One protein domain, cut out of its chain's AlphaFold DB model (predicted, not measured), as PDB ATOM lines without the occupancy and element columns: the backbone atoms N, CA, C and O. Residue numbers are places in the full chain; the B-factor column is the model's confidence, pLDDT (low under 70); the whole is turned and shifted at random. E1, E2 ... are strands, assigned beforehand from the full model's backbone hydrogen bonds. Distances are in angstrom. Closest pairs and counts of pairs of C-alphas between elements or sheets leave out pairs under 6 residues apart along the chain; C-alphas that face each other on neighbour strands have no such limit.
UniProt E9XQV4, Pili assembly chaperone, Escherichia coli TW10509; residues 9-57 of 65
ATOM      1  N   LEU A   9     144.597 198.190 135.969       93.62
ATOM      2  CA  LEU A   9     143.665 198.642 136.994       93.62
ATOM      3  C   LEU A   9     142.328 197.934 136.769       93.62
ATOM      4  O   LEU A   9     141.813 197.935 135.655       93.62
ATOM      5  N   ILE A  10     141.780 197.321 137.813       89.75
ATOM      6  CA  ILE A  10     140.439 196.735 137.786       89.75
ATOM      7  C   ILE A  10     139.526 197.536 138.702       89.75
ATOM      8  O   ILE A  10     139.933 197.932 139.796       89.75
ATOM      9  N   GLN A  11     138.292 197.746 138.256       87.56
ATOM     10  CA  GLN A  11     137.210 198.307 139.054       87.56
ATOM     11  C   GLN A  11     136.057 197.308 139.065       87.56
ATOM     12  O   GLN A  11     135.756 196.711 138.033       87.56
ATOM     13  N   ALA A  12     135.444 197.098 140.226       85.06
ATOM     14  CA  ALA A  12     134.374 196.125 140.390       85.06
ATOM     15  C   ALA A  12     133.288 196.648 141.338       85.06
ATOM     16  O   ALA A  12     133.579 197.267 142.363       85.06
ATOM     17  N   TRP A  13     132.034 196.361 140.994       80.25
ATOM     18  CA  TRP A  13     130.841 196.666 141.782       80.25
ATOM     19  C   TRP A  13     129.797 195.556 141.609       80.25
ATOM     20  O   TRP A  13     129.957 194.673 140.767       80.25
ATOM     21  N   ILE A  14     128.757 195.582 142.442       78.75
ATOM     22  CA  ILE A  14     127.600 194.682 142.366       78.75
ATOM     23  C   ILE A  14     126.384 195.549 142.040       78.75
ATOM     24  O   ILE A  14     126.201 196.589 142.674       78.75
ATOM     25  N   ASP A  15     125.582 195.124 141.067       77.25
ATOM     26  CA  ASP A  15     124.301 195.740 140.718       77.25
ATOM     27  C   ASP A  15     123.120 194.786 140.968       77.25
ATOM     28  O   ASP A  15     123.302 193.639 141.383       77.25
ATOM     29  N   ASP A  16     121.900 195.293 140.789       75.62
ATOM     30  CA  ASP A  16     120.642 194.553 140.925       75.62
ATOM     31  C   ASP A  16     120.134 193.982 139.584       75.62
ATOM     32  O   ASP A  16     118.989 193.538 139.486       75.62
ATOM     33  N   GLY A  17     120.975 193.984 138.542       73.69
ATOM     34  CA  GLY A  17     120.630 193.557 137.188       73.69
ATOM     35  C   GLY A  17     119.813 194.574 136.384       73.69
ATOM     36  O   GLY A  17     119.520 194.317 135.216       73.69
ATOM     37  N   ASN A  18     119.452 195.729 136.959       72.75
ATOM     38  CA  ASN A  18     118.711 196.764 136.253       72.75
ATOM     39  C   ASN A  18     119.641 197.858 135.709       72.75
ATOM     40  O   ASN A  18     119.941 198.855 136.363       72.75
ATOM     41  N   THR A  19     120.028 197.715 134.443       68.00
ATOM     42  CA  THR A  19     120.912 198.662 133.741       68.00
ATOM     43  C   THR A  19     120.286 200.038 133.480       68.00
ATOM     44  O   THR A  19     120.988 200.953 133.050       68.00
ATOM     45  N   THR A  20     118.983 200.209 133.736       73.56
ATOM     46  CA  THR A  20     118.281 201.495 133.571       73.56
ATOM     47  C   THR A  20     118.354 202.383 134.815       73.56
ATOM     48  O   THR A  20     118.059 203.577 134.738       73.56
ATOM     49  N   ILE A  21     118.762 201.829 135.962       66.88
ATOM     50  CA  ILE A  21     118.878 202.564 137.220       66.88
ATOM     51  C   ILE A  21     120.281 203.167 137.326       66.88
ATOM     52  O   ILE A  21     121.293 202.506 137.105       66.88
ATOM     53  N   ALA A  22     120.347 204.452 137.685       68.19
ATOM     54  CA  ALA A  22     121.619 205.110 137.955       68.19
ATOM     55  C   ALA A  22     122.373 204.358 139.076       68.19
ATOM     56  O   ALA A  22     121.753 204.071 140.102       68.19
ATOM     57  N   PRO A  23     123.692 204.098 138.951       64.25
ATOM     58  CA  PRO A  23     124.448 203.294 139.919       64.25
ATOM     59  C   PRO A  23     124.323 203.742 141.381       64.25
ATOM     60  O   PRO A  23     124.395 202.934 142.297       64.25
ATOM     61  N   GLU A  24     124.091 205.036 141.598       63.91
ATOM     62  CA  GLU A  24     123.872 205.669 142.905       63.91
ATOM     63  C   GLU A  24     122.534 205.319 143.583       63.91
ATOM     64  O   GLU A  24     122.362 205.570 144.774       63.91
ATOM     65  N   LYS A  25     121.582 204.747 142.838       64.75
ATOM     66  CA  LYS A  25     120.262 204.324 143.331       64.75
ATOM     67  C   LYS A  25     120.149 202.812 143.521       64.75
ATOM     68  O   LYS A  25     119.101 202.342 143.964       64.75
ATOM     69  N   ILE A  26     121.208 202.066 143.210       70.88
ATOM     70  CA  ILE A  26     121.253 200.616 143.372       70.88
ATOM     71  C   ILE A  26     121.278 200.277 144.863       70.88
ATOM     72  O   ILE A  26     122.115 200.770 145.624       70.88
ATOM     73  N   GLN A  27     120.358 199.405 145.272       72.69
ATOM     74  CA  GLN A  27     120.242 198.918 146.643       72.69
ATOM     75  C   GLN A  27     120.525 197.421 146.678       72.69
ATOM     76  O   GLN A  27     119.650 196.599 146.421       72.69
ATOM     77  N   VAL A  28     121.758 197.067 147.033       77.62
ATOM     78  CA  VAL A  28     122.175 195.671 147.202       77.62
ATOM     79  C   VAL A  28     122.725 195.451 148.615       77.62
ATOM     80  O   VAL A  28     123.454 196.301 149.130       77.62
ATOM     81  N   PRO A  29     122.421 194.319 149.281       85.00
ATOM     82  CA  PRO A  29     122.869 194.051 150.649       85.00
ATOM     83  C   PRO A  29     124.300 193.484 150.684       85.00
ATOM     84  O   PRO A  29     124.620 192.625 151.509       85.00
ATOM     85  N   PHE A  30     125.168 193.918 149.765       84.38
ATOM     86  CA  PHE A  30     126.524 193.397 149.610       84.38
ATOM     87  C   PHE A  30     127.533 194.512 149.331       84.38
ATOM     88  O   PHE A  30     127.251 195.452 148.595       84.38
ATOM     89  N   ILE A  31     128.739 194.368 149.881       83.25
ATOM     90  CA  ILE A  31     129.907 195.194 149.557       83.25
ATOM     91  C   ILE A  31     130.960 194.312 148.893       83.25
ATOM     92  O   ILE A  31     131.224 193.198 149.356       83.25
ATOM     93  N   LEU A  32     131.602 194.849 147.854       86.12
ATOM     94  CA  LEU A  32     132.765 194.258 147.203       86.12
ATOM     95  C   LEU A  32     134.050 195.001 147.609       86.12
ATOM     96  O   LEU A  32     134.092 196.229 147.650       86.12
ATOM     97  N   THR A  33     135.110 194.267 147.956       88.31
ATOM     98  CA  THR A  33     136.385 194.856 148.403       88.31
ATOM     99  C   THR A  33     137.601 194.071 147.886       88.31
ATOM    100  O   THR A  33     137.623 192.847 148.028       88.31
ATOM    101  N   PRO A  34     138.658 194.743 147.387       90.69
ATOM    102  CA  PRO A  34     138.717 196.183 147.112       90.69
ATOM    103  C   PRO A  34     137.884 196.561 145.865       90.69
ATOM    104  O   PRO A  34     137.858 195.789 144.912       90.69
ATOM    105  N   PRO A  35     137.216 197.731 145.841       85.75
ATOM    106  CA  PRO A  35     136.441 198.175 144.674       85.75
ATOM    107  C   PRO A  35     137.335 198.591 143.497       85.75
ATOM    108  O   PRO A  35     136.906 198.547 142.348       85.75
ATOM    109  N   VAL A  36     138.584 198.975 143.783       90.56
ATOM    110  CA  VAL A  36     139.620 199.282 142.794       90.56
ATOM    111  C   VAL A  36     140.898 198.565 143.204       90.56
ATOM    112  O   VAL A  36     141.324 198.677 144.353       90.56
ATOM    113  N   SER A  37     141.520 197.837 142.280       90.75
ATOM    114  CA  SER A  37     142.784 197.144 142.542       90.75
ATOM    115  C   SER A  37     143.719 197.222 141.349       90.75
ATOM    116  O   SER A  37     143.292 197.115 140.203       90.75
ATOM    117  N   ARG A  38     145.019 197.338 141.615       93.56
ATOM    118  CA  ARG A  38     146.052 197.105 140.604       93.56
ATOM    119  C   ARG A  38     146.386 195.617 140.580       93.56
ATOM    120  O   ARG A  38     146.668 195.042 141.626       93.56
ATOM    121  N   VAL A  39     146.386 195.002 139.402       94.12
ATOM    122  CA  VAL A  39     146.745 193.591 139.201       94.12
ATOM    123  C   VAL A  39     147.985 193.532 138.325       94.12
ATOM    124  O   VAL A  39     147.953 193.981 137.179       94.12
ATOM    125  N   ALA A  40     149.089 193.001 138.851       96.00
ATOM    126  CA  ALA A  40     150.321 192.845 138.078       96.00
ATOM    127  C   ALA A  40     150.131 191.863 136.905       96.00
ATOM    128  O   ALA A  40     149.220 191.027 136.925       96.00
ATOM    129  N   GLY A  41     150.996 191.946 135.894       96.38
ATOM    130  CA  GLY A  41     150.986 190.996 134.783       96.38
ATOM    131  C   GLY A  41     151.203 189.558 135.259       96.38
ATOM    132  O   GLY A  41     151.959 189.319 136.199       96.38
ATOM    133  N   GLY A  42     150.487 188.609 134.659       96.06
ATOM    134  CA  GLY A  42     150.524 187.189 135.031       96.06
ATOM    135  C   GLY A  42     149.936 186.856 136.409       96.06
ATOM    136  O   GLY A  42     150.030 185.712 136.844       96.06
ATOM    137  N   SER A  43     149.336 187.822 137.114       95.12
ATOM    138  CA  SER A  43     148.862 187.639 138.492       95.12
ATOM    139  C   SER A  43     147.335 187.663 138.616       95.12
ATOM    140  O   SER A  43     146.597 188.067 137.709       95.12
ATOM    141  N   GLY A  44     146.833 187.192 139.757       92.38
ATOM    142  CA  GLY A  44     145.421 187.252 140.125       92.38
ATOM    143  C   GLY A  44     145.177 188.209 141.288       92.38
ATOM    144  O   GLY A  44     146.038 188.386 142.142       92.38
ATOM    145  N   GLN A  45     143.973 188.778 141.343       92.69
ATOM    146  CA  GLN A  45     143.468 189.515 142.497       92.69
ATOM    147  C   GLN A  45     142.187 188.842 142.977       92.69
ATOM    148  O   GLN A  45     141.303 188.553 142.171       92.69
ATOM    149  N   GLN A  46     142.087 188.612 144.284       94.00
ATOM    150  CA  GLN A  46     140.854 188.146 144.909       94.00
ATOM    151  C   GLN A  46     140.010 189.344 145.345       94.00
ATOM    152  O   GLN A  46     140.531 190.306 145.917       94.00
ATOM    153  N   LEU A  47     138.706 189.265 145.094       90.81
ATOM    154  CA  LEU A  47     137.709 190.213 145.577       90.81
ATOM    155  C   LEU A  47     136.888 189.521 146.662       90.81
ATOM    156  O   LEU A  47     136.521 188.355 146.526       90.81
ATOM    157  N   LYS A  48     136.619 190.226 147.755       91.56
ATOM    158  CA  LYS A  48     135.782 189.734 148.848       91.56
ATOM    159  C   LYS A  48     134.395 190.331 148.710       91.56
ATOM    160  O   LYS A  48     134.267 191.549 148.599       91.56
ATOM    161  N   ILE A  49     133.382 189.476 148.781       90.12
ATOM    162  CA  ILE A  49     131.983 189.879 148.887       90.12
ATOM    163  C   ILE A  49     131.567 189.687 150.340       90.12
ATOM    164  O   ILE A  49     131.777 188.622 150.920       90.12
ATOM    165  N   LYS A  50     131.001 190.728 150.942       88.38
ATOM    166  CA  LYS A  50     130.458 190.677 152.298       88.38
ATOM    167  C   LYS A  50     129.012 191.124 152.283       88.38
ATOM    168  O   LYS A  50     128.703 192.146 151.678       88.38
ATOM    169  N   LYS A  51     128.151 190.399 152.996       84.00
ATOM    170  CA  LYS A  51     126.800 190.875 153.293       84.00
ATOM    171  C   LYS A  51     126.898 192.104 154.198       84.00
ATOM    172  O   LYS A  51     127.631 192.085 155.185       84.00
ATOM    173  N   CYS A  52     126.176 193.158 153.856       76.88
ATOM    174  CA  CYS A  52     126.038 194.373 154.647       76.88
ATOM    175  C   CYS A  52     124.547 194.720 154.746       76.88
ATOM    176  O   CYS A  52     123.736 194.233 153.958       76.88
ATOM    177  N   GLN A  53     124.174 195.532 155.732       74.50
ATOM    178  CA  GLN A  53     122.845 196.143 155.762       74.50
ATOM    179  C   GLN A  53     122.643 196.935 154.464       74.50
ATOM    180  O   GLN A  53     123.627 197.432 153.928       74.50
ATOM    181  N   THR A  54     121.423 197.026 153.926       64.50
ATOM    182  CA  THR A  54     121.184 197.758 152.672       64.50
ATOM    183  C   THR A  54     121.729 199.178 152.795       64.50
ATOM    184  O   THR A  54     121.214 199.992 153.558       64.50
ATOM    185  N   ILE A  55     122.804 199.450 152.064       60.81
ATOM    186  CA  ILE A  55     123.457 200.751 151.991       60.81
ATOM    187  C   ILE A  55     123.099 201.322 150.630       60.81
ATOM    188  O   ILE A  55     123.203 200.620 149.625       60.81
ATOM    189  N   TYR A  56     122.732 202.601 150.584       57.50
ATOM    190  CA  TYR A  56     122.816 203.349 149.337       57.50
ATOM    191  C   TYR A  56     124.293 203.371 148.952       57.50
ATOM    192  O   TYR A  56     125.087 204.094 149.560       57.50
ATOM    193  N   LEU A  57     124.694 202.524 148.004       53.66
ATOM    194  CA  LEU A  57     126.042 202.588 147.471       53.66
ATOM    195  C   LEU A  57     126.154 203.906 146.705       53.66
ATOM    196  O   LEU A  57     125.789 204.009 145.539       53.66
TER     197      LEU A  57
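What this domain is: This is residues 9 to 57 of the 65 residues of the protein "Pili assembly chaperone" of Escherichia coli TW10509 (UniProt E9XQV4). Two narrow two-stranded ribbons, E2 with E4 and E1 with E3, follow one another along the longest axis, joined where E2 runs on into E3. Beyond E3 the chain folds back through residues 40 to 47 and E4 returns beside E2, while residues 12 to 26, with no named element, run from E1 to the start of E2. The printed part has 49 residues with no named helix and four named strands, in the order E1, E2, E3, E4; both sheets are antiparallel. The class is all strand, though only 23 of the 49 residues are in named elements. The whole is loose, with a radius of gyration of the C-alphas of 12.6 A, and only just elongated, spanning 35 by 23 by 14 A.

Where its parts are: Find C-alpha 27 at (120.242, 198.918, 146.643); from there E2, residues 27 to 33, runs 16.7 A to C-alpha 33. Its neighbour E4, residues 48 to 56, is the longest strand by residues; it measures 18.8 A from first to last C-alpha and ends at C-alpha 56, (122.816, 203.349, 149.337). Look next at E3, residues 36 to 39, 9.8 A long. E1, residues 9 to 11, is 6.8 A long and begins at C-alpha 9, (143.665, 198.642, 136.994).

How they stand to each other: Start with E2 and E4, which are antiparallel, with 143 degrees between their directions. The C-alphas of Phe 30 and Lys 51 face each other at 4.5 A. Look for N 31 and O 50, 2.9 A apart, and N 48 and O 33, 2.8 A apart, both within hydrogen-bond range. E4 bends by 92 degrees at residue 53; past the bend, the C-alphas of Gln 27 and Tyr 56 face each other at 5.8 A. From Thr 33, E2 runs on into E3 across a break of 2 residues, at 35 degrees, and the two meet only through their link. Look next at E1, the neighbour strand of E3: the two are antiparallel, with 145 degrees between their directions. Their C-alphas 9 and 38 face each other at 4.6 A, and N 10 and O 37, 2.8 A apart, are within hydrogen-bond range. E1 is apart from both E2 and E4, and E3 is apart from E4.

The domain as a whole: The two C-alphas farthest apart are those of Gly 42 and Thr 54, at 35.8 A. The printed part has no cut from residue 9 to residue 57. The link from E1 to E2, 15 residues, is long; that from E2 to E3 is tight, and that from E3 to E4, 8 residues, is short. The mean pLDDT of the printed part is 81.1; look for values under 70 at residue 19, residues 21 to 25 and residues 54 to 57.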